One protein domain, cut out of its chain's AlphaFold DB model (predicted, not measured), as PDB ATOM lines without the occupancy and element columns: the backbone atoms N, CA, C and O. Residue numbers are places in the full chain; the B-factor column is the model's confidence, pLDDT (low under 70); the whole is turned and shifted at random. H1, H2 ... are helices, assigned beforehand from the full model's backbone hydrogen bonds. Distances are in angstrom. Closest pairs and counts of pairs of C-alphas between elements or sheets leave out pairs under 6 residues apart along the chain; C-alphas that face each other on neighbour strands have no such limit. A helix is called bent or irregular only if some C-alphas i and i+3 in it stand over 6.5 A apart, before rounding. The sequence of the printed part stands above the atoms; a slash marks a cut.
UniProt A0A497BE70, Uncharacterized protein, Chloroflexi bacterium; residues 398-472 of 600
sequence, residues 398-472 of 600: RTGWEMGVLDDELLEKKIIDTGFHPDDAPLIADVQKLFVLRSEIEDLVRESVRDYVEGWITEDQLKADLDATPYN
ATOM      1  N   ARG A 398     162.251 160.332  93.680       95.12
ATOM      2  CA  ARG A 398     161.168 160.186  94.641       95.12
ATOM      3  C   ARG A 398     160.027 159.328  94.089       95.12
ATOM      4  O   ARG A 398     159.585 158.404  94.763       95.12
ATOM      5  N   THR A 399     159.579 159.606  92.866       95.31
ATOM      6  CA  THR A 399     158.536 158.809  92.202       95.31
ATOM      7  C   THR A 399     159.018 157.393  91.879       95.31
ATOM      8  O   THR A 399     158.247 156.446  91.975       95.31
ATOM      9  N   GLY A 400     160.296 157.214  91.536       96.44
ATOM     10  CA  GLY A 400     160.886 155.890  91.333       96.44
ATOM     11  C   GLY A 400     160.832 155.026  92.593       96.44
ATOM     12  O   GLY A 400     160.467 153.857  92.510       96.44
ATOM     13  N   TRP A 401     161.132 155.605  93.756       97.56
ATOM     14  CA  TRP A 401     161.011 154.915  95.041       97.56
ATOM     15  C   TRP A 401     159.550 154.619  95.407       97.56
ATOM     16  O   TRP A 401     159.224 153.485  95.741       97.56
ATOM     17  N   GLU A 402     158.647 155.596  95.249       96.06
ATOM     18  CA  GLU A 402     157.197 155.424  95.464       96.06
ATOM     19  C   GLU A 402     156.622 154.239  94.680       96.06
ATOM     20  O   GLU A 402     155.839 153.450  95.202       96.06
ATOM     21  N   MET A 403     157.042 154.100  93.421       96.62
ATOM     22  CA  MET A 403     156.584 153.043  92.519       96.62
ATOM     23  C   MET A 403     157.323 151.709  92.716       96.62
ATOM     24  O   MET A 403     157.061 150.759  91.978       96.62
ATOM     25  N   GLY A 404     158.262 151.622  93.664       95.06
ATOM     26  CA  GLY A 404     159.061 150.421  93.927       95.06
ATOM     27  C   GLY A 404     160.097 150.095  92.844       95.06
ATOM     28  O   GLY A 404     160.569 148.964  92.765       95.06
ATOM     29  N   VAL A 405     160.441 151.064  91.989       96.94
ATOM     30  CA  VAL A 405     161.510 150.934  90.981       96.94
ATOM     31  C   VAL A 405     162.887 151.095  91.625       96.94
ATOM     32  O   VAL A 405     163.854 150.490  91.165       96.94
ATOM     33  N   LEU A 406     162.979 151.921  92.670       96.81
ATOM     34  CA  LEU A 406     164.196 152.150  93.444       96.81
ATOM     35  C   LEU A 406     164.020 151.596  94.857       96.81
ATOM     36  O   LEU A 406     162.996 151.849  95.488       96.81
ATOM     37  N   ASP A 407     165.034 150.891  95.354       96.94
ATOM     38  CA  ASP A 407     165.181 150.599  96.779       96.94
ATOM     39  C   ASP A 407     165.903 151.753  97.505       96.94
ATOM     40  O   ASP A 407     166.338 152.726  96.881       96.94
ATOM     41  N   ASP A 408     165.988 151.673  98.835       96.19
ATOM     42  CA  ASP A 408     166.581 152.721  99.677       96.19
ATOM     43  C   ASP A 408     168.069 152.958  99.352       96.19
ATOM     44  O   ASP A 408     168.488 154.106  99.205       96.19
ATOM     45  N   GLU A 409     168.850 151.890  99.157       96.19
ATOM     46  CA  GLU A 409     170.285 151.984  98.846       96.19
ATOM     47  C   GLU A 409     170.519 152.655  97.483       96.19
ATOM     48  O   GLU A 409     171.366 153.546  97.335       96.19
ATOM     49  N   LEU A 410     169.740 152.275  96.467       96.31
ATOM     50  CA  LEU A 410     169.832 152.861  95.138       96.31
ATOM     51  C   LEU A 410     169.317 154.301  95.116       96.31
ATOM     52  O   LEU A 410     169.886 155.124  94.394       96.31
ATOM     53  N   LEU A 411     168.282 154.628  95.897       97.19
ATOM     54  CA  LEU A 411     167.798 155.998  96.067       97.19
ATOM     55  C   LEU A 411     168.900 156.896  96.639       97.19
ATOM     56  O   LEU A 411     169.180 157.946  96.058       97.19
ATOM     57  N   GLU A 412     169.557 156.480  97.722       97.00
ATOM     58  CA  GLU A 412     170.660 157.227  98.339       97.00
ATOM     59  C   GLU A 412     171.815 157.432  97.359       97.00
ATOM     60  O   GLU A 412     172.249 158.563  97.127       97.00
ATOM     61  N   LYS A 413     172.257 156.361  96.690       96.56
ATOM     62  CA  LYS A 413     173.308 156.443  95.669       96.56
ATOM     63  C   LYS A 413     172.946 157.427  94.558       96.56
ATOM     64  O   LYS A 413     173.776 158.227  94.132       96.56
ATOM     65  N   LYS A 414     171.700 157.393  94.084       96.56
ATOM     66  CA  LYS A 414     171.228 158.294  93.031       96.56
ATOM     67  C   LYS A 414     171.105 159.739  93.502       96.56
ATOM     68  O   LYS A 414     171.312 160.639  92.696       96.56
ATOM     69  N   ILE A 415     170.805 159.979  94.777       96.38
ATOM     70  CA  ILE A 415     170.851 161.318  95.374       96.38
ATOM     71  C   ILE A 415     172.293 161.845  95.374       96.38
ATOM     72  O   ILE A 415     172.504 162.993  94.979       96.38
ATOM     73  N   ILE A 416     173.285 161.011  95.703       96.38
ATOM     74  CA  ILE A 416     174.709 161.380  95.604       96.38
ATOM     75  C   ILE A 416     175.075 161.740  94.159       96.38
ATOM     76  O   ILE A 416     175.702 162.774  93.936       96.38
ATOM     77  N   ASP A 417     174.619 160.961  93.168       94.75
ATOM     78  CA  ASP A 417     174.859 161.251  91.743       94.75
ATOM     79  C   ASP A 417     174.380 162.672  91.354       94.75
ATOM     80  O   ASP A 417     174.971 163.316  90.489       94.75
ATOM     81  N   THR A 418     173.327 163.205  91.995       93.81
ATOM     82  CA  THR A 418     172.849 164.582  91.743       93.81
ATOM     83  C   THR A 418     173.733 165.687  92.328       93.81
ATOM     84  O   THR A 418     173.526 166.857  92.004       93.81
ATOM     85  N   GLY A 419     174.729 165.330  93.143       93.81
ATOM     86  CA  GLY A 419     175.698 166.247  93.743       93.81
ATOM     87  C   GLY A 419     175.497 166.524  95.234       93.81
ATOM     88  O   GLY A 419     176.174 167.402  95.767       93.81
ATOM     89  N   PHE A 420     174.593 165.813  95.920       95.94
ATOM     90  CA  PHE A 420     174.511 165.881  97.384       95.94
ATOM     91  C   PHE A 420     175.713 165.188  98.033       95.94
ATOM     92  O   PHE A 420     176.242 164.206  97.508       95.94
ATOM     93  N   HIS A 421     176.131 165.694  99.194       96.75
ATOM     94  CA  HIS A 421     177.214 165.089  99.960       96.75
ATOM     95  C   HIS A 421     176.814 163.674 100.429       96.75
ATOM     96  O   HIS A 421     175.672 163.501 100.862       96.75
ATOM     97  N   PRO A 422     177.720 162.674 100.396       96.75
ATOM     98  CA  PRO A 422     177.418 161.314 100.849       96.75
ATOM     99  C   PRO A 422     176.858 161.233 102.272       96.75
ATOM    100  O   PRO A 422     175.931 160.470 102.508       96.75
ATOM    101  N   ASP A 423     177.357 162.061 103.193       96.69
ATOM    102  CA  ASP A 423     176.882 162.081 104.588       96.69
ATOM    103  C   ASP A 423     175.450 162.631 104.734       96.69
ATOM    104  O   ASP A 423     174.730 162.250 105.655       96.69
ATOM    105  N   ASP A 424     175.019 163.505 103.818       97.06
ATOM    106  CA  ASP A 424     173.681 164.110 103.836       97.06
ATOM    107  C   ASP A 424     172.665 163.298 103.018       97.06
ATOM    108  O   ASP A 424     171.455 163.433 103.208       97.06
ATOM    109  N   ALA A 425     173.136 162.459 102.091       96.12
ATOM    110  CA  ALA A 425     172.293 161.688 101.180       96.12
ATOM    111  C   ALA A 425     171.227 160.835 101.901       96.12
ATOM    112  O   ALA A 425     170.070 160.908 101.479       96.12
ATOM    113  N   PRO A 426     171.548 160.114 102.998       96.31
ATOM    114  CA  PRO A 426     170.556 159.355 103.763       96.31
ATOM    115  C   PRO A 426     169.451 160.245 104.345       96.31
ATOM    116  O   PRO A 426     168.265 159.942 104.229       96.31
ATOM    117  N   LEU A 427     169.819 161.412 104.889       96.62
ATOM    118  CA  LEU A 427     168.852 162.366 105.436       96.62
ATOM    119  C   LEU A 427     167.928 162.915 104.341       96.62
ATOM    120  O   LEU A 427     166.717 163.037 104.535       96.62
ATOM    121  N   ILE A 428     168.483 163.245 103.173       96.69
ATOM    122  CA  ILE A 428     167.694 163.714 102.031       96.69
ATOM    123  C   ILE A 428     166.780 162.602 101.509       96.69
ATOM    124  O   ILE A 428     165.620 162.886 101.197       96.69
ATOM    125  N   ALA A 429     167.260 161.357 101.448       96.81
ATOM    126  CA  ALA A 429     166.460 160.199 101.066       96.81
ATOM    127  C   ALA A 429     165.257 160.038 102.002       96.81
ATOM    128  O   ALA A 429     164.123 159.964 101.526       96.81
ATOM    129  N   ASP A 430     165.468 160.099 103.317       95.69
ATOM    130  CA  ASP A 430     164.398 160.042 104.316       95.69
ATOM    131  C   ASP A 430     163.362 161.155 104.131       95.69
ATOM    132  O   ASP A 430     162.156 160.897 104.149       95.69
ATOM    133  N   VAL A 431     163.802 162.388 103.863       95.75
ATOM    134  CA  VAL A 431     162.888 163.501 103.562       95.75
ATOM    135  C   VAL A 431     162.069 163.228 102.297       95.75
ATOM    136  O   VAL A 431     160.868 163.509 102.281       95.75
ATOM    137  N   GLN A 432     162.670 162.673 101.239       96.56
ATOM    138  CA  GLN A 432     161.932 162.343 100.015       96.56
ATOM    139  C   GLN A 432     160.934 161.201 100.231       96.56
ATOM    140  O   GLN A 432     159.802 161.312  99.757       96.56
ATOM    141  N   LYS A 433     161.307 160.162 100.989       95.69
ATOM    142  CA  LYS A 433     160.406 159.065 101.381       95.69
ATOM    143  C   LYS A 433     159.204 159.602 102.160       95.69
ATOM    144  O   LYS A 433     158.058 159.325 101.816       95.69
ATOM    145  N   LEU A 434     159.444 160.463 103.150       94.44
ATOM    146  CA  LEU A 434     158.379 161.118 103.915       94.44
ATOM    147  C   LEU A 434     157.497 162.022 103.051       94.44
ATOM    148  O   LEU A 434     156.299 162.122 103.306       94.44
ATOM    149  N   PHE A 435     158.060 162.677 102.033       94.69
ATOM    150  CA  PHE A 435     157.285 163.509 101.115       94.69
ATOM    151  C   PHE A 435     156.272 162.681 100.317       94.69
ATOM    152  O   PHE A 435     155.141 163.131 100.151       94.69
ATOM    153  N   VAL A 436     156.665 161.491  99.852       94.81
ATOM    154  CA  VAL A 436     155.770 160.543  99.162       94.81
ATOM    155  C   VAL A 436     154.685 160.054 100.102       94.81
ATOM    156  O   VAL A 436     153.501 160.195  99.823       94.81
ATOM    157  N   LEU A 437     155.091 159.528 101.258       94.69
ATOM    158  CA  LEU A 437     154.175 158.904 102.212       94.69
ATOM    159  C   LEU A 437     153.245 159.909 102.893       94.69
ATOM    160  O   LEU A 437     152.321 159.523 103.606       94.69
ATOM    161  N   ARG A 438     153.481 161.209 102.704       93.88
ATOM    162  CA  ARG A 438     152.738 162.269 103.371       93.88
ATOM    163  C   ARG A 438     151.234 162.168 103.132       93.88
ATOM    164  O   ARG A 438     150.497 162.352 104.094       93.88
ATOM    165  N   SER A 439     150.781 161.916 101.903       93.50
ATOM    166  CA  SER A 439     149.343 161.804 101.608       93.50
ATOM    167  C   SER A 439     148.713 160.634 102.356       93.50
ATOM    168  O   SER A 439     147.718 160.826 103.048       93.50
ATOM    169  N   GLU A 440     149.354 159.467 102.307       95.06
ATOM    170  CA  GLU A 440     148.882 158.247 102.967       95.06
ATOM    171  C   GLU A 440     148.819 158.420 104.488       95.06
ATOM    172  O   GLU A 440     147.825 158.088 105.135       95.06
ATOM    173  N   ILE A 441     149.852 159.033 105.074       95.38
ATOM    174  CA  ILE A 441     149.881 159.365 106.501       95.38
ATOM    175  C   ILE A 441     148.776 160.379 106.841       95.38
ATOM    176  O   ILE A 441     148.106 160.249 107.866       95.38
ATOM    177  N   GLU A 442     148.570 161.413 106.017       94.94
ATOM    178  CA  GLU A 442     147.515 162.412 106.237       94.94
ATOM    179  C   GLU A 442     146.111 161.808 106.161       94.94
ATOM    180  O   GLU A 442     145.241 162.213 106.940       94.94
ATOM    181  N   ASP A 443     145.896 160.849 105.266       96.50
ATOM    182  CA  ASP A 443     144.634 160.136 105.122       96.50
ATOM    183  C   ASP A 443     144.379 159.216 106.323       96.50
ATOM    184  O   ASP A 443     143.323 159.333 106.945       96.50
ATOM    185  N   LEU A 444     145.364 158.429 106.768       95.75
ATOM    186  CA  LEU A 444     145.244 157.615 107.990       95.75
ATOM    187  C   LEU A 444     144.948 158.461 109.236       95.75
ATOM    188  O   LEU A 444     144.080 158.125 110.048       95.75
ATOM    189  N   VAL A 445     145.618 159.610 109.377       96.62
ATOM    190  CA  VAL A 445     145.334 160.554 110.468       96.62
ATOM    191  C   VAL A 445     143.914 161.110 110.360       96.62
ATOM    192  O   VAL A 445     143.257 161.327 111.380       96.62
ATOM    193  N   ARG A 446     143.419 161.376 109.147       96.88
ATOM    194  CA  ARG A 446     142.055 161.881 108.940       96.88
ATOM    195  C   ARG A 446     141.014 160.865 109.397       96.88
ATOM    196  O   ARG A 446     140.065 161.275 110.068       96.88
ATOM    197  N   GLU A 447     141.215 159.591 109.078       97.44
ATOM    198  CA  GLU A 447     140.339 158.497 109.506       97.44
ATOM    199  C   GLU A 447     140.359 158.349 111.033       97.44
ATOM    200  O   GLU A 447     139.306 158.424 111.661       97.44
ATOM    201  N   SER A 448     141.544 158.320 111.652       97.25
ATOM    202  CA  SER A 448     141.685 158.232 113.119       97.25
ATOM    203  C   SER A 448     140.998 159.405 113.839       97.25
ATOM    204  O   SER A 448     140.294 159.245 114.838       97.25
ATOM    205  N   VAL A 449     141.131 160.625 113.302       97.69
ATOM    206  CA  VAL A 449     140.429 161.806 113.830       97.69
ATOM    207  C   VAL A 449     138.914 161.677 113.671       97.69
ATOM    208  O   VAL A 449     138.185 162.121 114.561       97.69
ATOM    209  N   ARG A 450     138.418 161.123 112.557       97.19
ATOM    210  CA  ARG A 450     136.980 160.880 112.368       97.19
ATOM    211  C   ARG A 450     136.475 159.887 113.409       97.19
ATOM    212  O   ARG A 450     135.499 160.194 114.089       97.19
ATOM    213  N   ASP A 451     137.187 158.785 113.602       97.62
ATOM    214  CA  ASP A 451     136.814 157.739 114.552       97.62
ATOM    215  C   ASP A 451     136.759 158.275 115.989       97.62
ATOM    216  O   ASP A 451     135.838 157.971 116.750       97.62
ATOM    217  N   TYR A 452     137.681 159.171 116.354       98.12
ATOM    218  CA  TYR A 452     137.640 159.860 117.644       98.12
ATOM    219  C   TYR A 452     136.435 160.798 117.777       98.12
ATOM    220  O   TYR A 452     135.802 160.850 118.834       98.12
ATOM    221  N   VAL A 453     136.130 161.571 116.730       97.19
ATOM    222  CA  VAL A 453     135.012 162.527 116.723       97.19
ATOM    223  C   VAL A 453     133.670 161.807 116.834       97.19
ATOM    224  O   VAL A 453     132.805 162.277 117.569       97.19
ATOM    225  N   GLU A 454     133.521 160.670 116.160       95.12
ATOM    226  CA  GLU A 454     132.329 159.813 116.212       95.12
ATOM    227  C   GLU A 454     132.256 158.957 117.489       95.12
ATOM    228  O   GLU A 454     131.203 158.419 117.819       95.12
ATOM    229  N   GLY A 455     133.347 158.886 118.254       94.12
ATOM    230  CA  GLY A 455     133.394 158.211 119.549       94.12
ATOM    231  C   GLY A 455     133.747 156.725 119.491       94.12
ATOM    232  O   GLY A 455     133.581 156.046 120.503       94.12
ATOM    233  N   TRP A 456     134.266 156.235 118.364       96.88
ATOM    234  CA  TRP A 456     134.776 154.868 118.211       96.88
ATOM    235  C   TRP A 456     136.095 154.641 118.957       96.88
ATOM    236  O   TRP A 456     136.354 153.526 119.406       96.88
ATOM    237  N   ILE A 457     136.900 155.697 119.137       97.88
ATOM    238  CA  ILE A 457     138.163 155.649 119.889       97.88
ATOM    239  C   ILE A 457     138.239 156.713 120.999       97.88
ATOM    240  O   ILE A 457     137.500 157.712 121.023       97.88
ATOM    241  N   THR A 458     139.141 156.483 121.956       97.62
ATOM    242  CA  THR A 458     139.421 157.389 123.080       97.62
ATOM    243  C   THR A 458     140.425 158.477 122.693       97.62
ATOM    244  O   THR A 458     141.061 158.415 121.643       97.62
ATOM    245  N   GLU A 459     140.570 159.496 123.546       96.88
ATOM    246  CA  GLU A 459     141.615 160.517 123.376       96.88
ATOM    247  C   GLU A 459     143.017 159.901 123.437       96.88
ATOM    248  O   GLU A 459     143.860 160.236 122.608       96.88
ATOM    249  N   ASP A 460     143.240 158.970 124.371       97.44
ATOM    250  CA  ASP A 460     144.522 158.278 124.526       97.44
ATOM    251  C   ASP A 460     144.875 157.453 123.286       97.44
ATOM    252  O   ASP A 460     146.026 157.462 122.853       97.44
ATOM    253  N   GLN A 461     143.881 156.801 122.669       97.12
ATOM    254  CA  GLN A 461     144.091 156.068 121.423       97.12
ATOM    255  C   GLN A 461     144.427 157.017 120.269       97.12
ATOM    256  O   GLN A 461     145.419 156.800 119.586       97.12
ATOM    257  N   LEU A 462     143.684 158.120 120.104       97.75
ATOM    258  CA  LEU A 462     144.001 159.114 119.074       97.75
ATOM    259  C   LEU A 462     145.402 159.713 119.271       97.75
ATOM    260  O   LEU A 462     146.105 159.990 118.301       97.75
ATOM    261  N   LYS A 463     145.811 159.942 120.523       97.56
ATOM    262  CA  LYS A 463     147.167 160.393 120.833       97.56
ATOM    263  C   LYS A 463     148.197 159.350 120.403       97.56
ATOM    264  O   LYS A 463     149.144 159.724 119.724       97.56
ATOM    265  N   ALA A 464     147.988 158.073 120.723       97.38
ATOM    266  CA  ALA A 464     148.868 156.992 120.280       97.38
ATOM    267  C   ALA A 464     148.959 156.909 118.743       97.38
ATOM    268  O   ALA A 464     150.058 156.787 118.202       97.38
ATOM    269  N   ASP A 465     147.834 157.064 118.038       96.75
ATOM    270  CA  ASP A 465     147.789 157.060 116.572       96.75
ATOM    271  C   ASP A 465     148.573 158.248 115.981       96.75
ATOM    272  O   ASP A 465     149.295 158.101 114.997       96.75
ATOM    273  N   LEU A 466     148.476 159.435 116.594       96.94
ATOM    274  CA  LEU A 466     149.260 160.611 116.205       96.94
ATOM    275  C   LEU A 466     150.746 160.456 116.553       96.94
ATOM    276  O   LEU A 466     151.594 160.888 115.771       96.94
ATOM    277  N   ASP A 467     151.076 159.839 117.684       96.69
ATOM    278  CA  ASP A 467     152.452 159.608 118.130       96.69
ATOM    279  C   ASP A 467     153.187 158.619 117.216       96.69
ATOM    280  O   ASP A 467     154.389 158.780 117.005       96.69
ATOM    281  N   ALA A 468     152.461 157.684 116.593       95.06
ATOM    282  CA  ALA A 468     152.974 156.768 115.572       95.06
ATOM    283  C   ALA A 468     153.332 157.451 114.236       95.06
ATOM    284  O   ALA A 468     153.940 156.831 113.364       95.06
ATOM    285  N   THR A 469     152.971 158.724 114.048       95.00
ATOM    286  CA  THR A 469     153.312 159.481 112.836       95.00
ATOM    287  C   THR A 469     154.660 160.203 112.963       95.00
ATOM    288  O   THR A 469     155.045 160.617 114.061       95.00
ATOM    289  N   PRO A 470     155.356 160.474 111.841       94.31
ATOM    290  CA  PRO A 470     156.650 161.166 111.844       94.31
ATOM    291  C   PRO A 470     156.538 162.687 112.053       94.31
ATOM    292  O   PRO A 470     157.517 163.414 111.894       94.31
ATOM    293  N   TYR A 471     155.347 163.215 112.354       94.12
ATOM    294  CA  TYR A 471     155.176 164.650 112.548       94.12
ATOM    295  C   TYR A 471     155.903 165.155 113.792       94.12
ATOM    296  O   TYR A 471     156.103 164.448 114.773       94.12
ATOM    297  N   ASN A 472     156.244 166.439 113.775       95.50
ATOM    298  CA  ASN A 472     156.737 167.115 114.963       95.50
ATOM    299  C   ASN A 472     155.676 167.132 116.085       95.50
ATOM    300  O   ASN A 472     154.479 167.280 115.817       95.50
TER     301      ASN A 472
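What this domain is: This is residues 398 to 472 of the 600 residues of an uncharacterized protein of Chloroflexi bacterium (UniProt A0A497BE70). One long bent helix, H3, makes the long axis of a loose rod, and shorter helices pack on its two arms: H2 packs on the beginning of the first arm, H3a, and H1 on the last residues of that arm, 432 to 436, next to the bend, while H4 folds back along the second arm, H3b, as a helical hairpin. The two ends form separate lobes, H1, H2 and H3a in one and H3b with H4 in the other, joined through the bend in H3. The printed part has 75 residues with four named helices, in the order H1, H2, H3, H4, and no named strand; the class is all helix. The whole is loose, with a radius of gyration of the C-alphas of 16.4 A, and the C-alphas span 50 by 23 by 14 A along their three main axes.

Where its parts are: H3, residues 425 to 454, was assigned as one helix by its hydrogen bonds, but it is bent: C-alphas 436 and 439 are 7.0 A apart, where about 5 A is found in a regular helix. Its arm H3a, residues 425 to 436, is 16.7 A long and begins with C-alpha 425 at (172.293, 161.688, 101.180). Its arm H3b, residues 439 to 454, is 22.5 A long and ends with C-alpha 454 at (132.329, 159.813, 116.212); residues 437 and 438 belong to neither arm. Before them come H1, residues 398 to 402, 6.3 A long, and H2, residues 408 to 417, 14.3 A long. H4, residues 459 to 467, is 12.1 A long and ends with C-alpha 467 at (152.452, 159.608, 118.130).

How they stand to each other: H3 is the hub, touching three other helices. Its arms H3a and H3b stand at a steep tilt of 51 degrees. H2 touches H3a at residues 425 to 429 alone, at a steep tilt of 65 degrees, opposite ways; the closest C-alphas, those of Glu 412 and Ala 425, are 5.5 A apart. H1 touches H3a at residues 432 to 436 alone, with the C-alphas of Arg 398 and Gln 432 closest at 5.8 A. H1 and H2 only just touch, with 3 pairs of C-alphas within 8 A, the closest being those of Trp 401 and Leu 411 at 6.9 A. H3b and H4 form a helical hairpin, opposite ways at a shallow tilt of 5 degrees; H3b touches H4 with residues 445 to 452 alone, and the closest C-alphas, those of Ser 448 and Leu 462, are 6.5 A apart. H4 is apart from H1, H2 and H3a. In H1, H2, H3a, H3b and H4, every O i to N i+4 pair is within hydrogen-bond range.

The domain as a whole: The two C-alphas farthest apart, those of Gly 419 and Gly 455, are 50.2 A from each other. The printed part has no cut. The links H1 to H2 and H3 to H4 are tight, the link H2 to H3 is short, and no link is long. The mean pLDDT of the printed part is 96.2, and no printed residue is under 70.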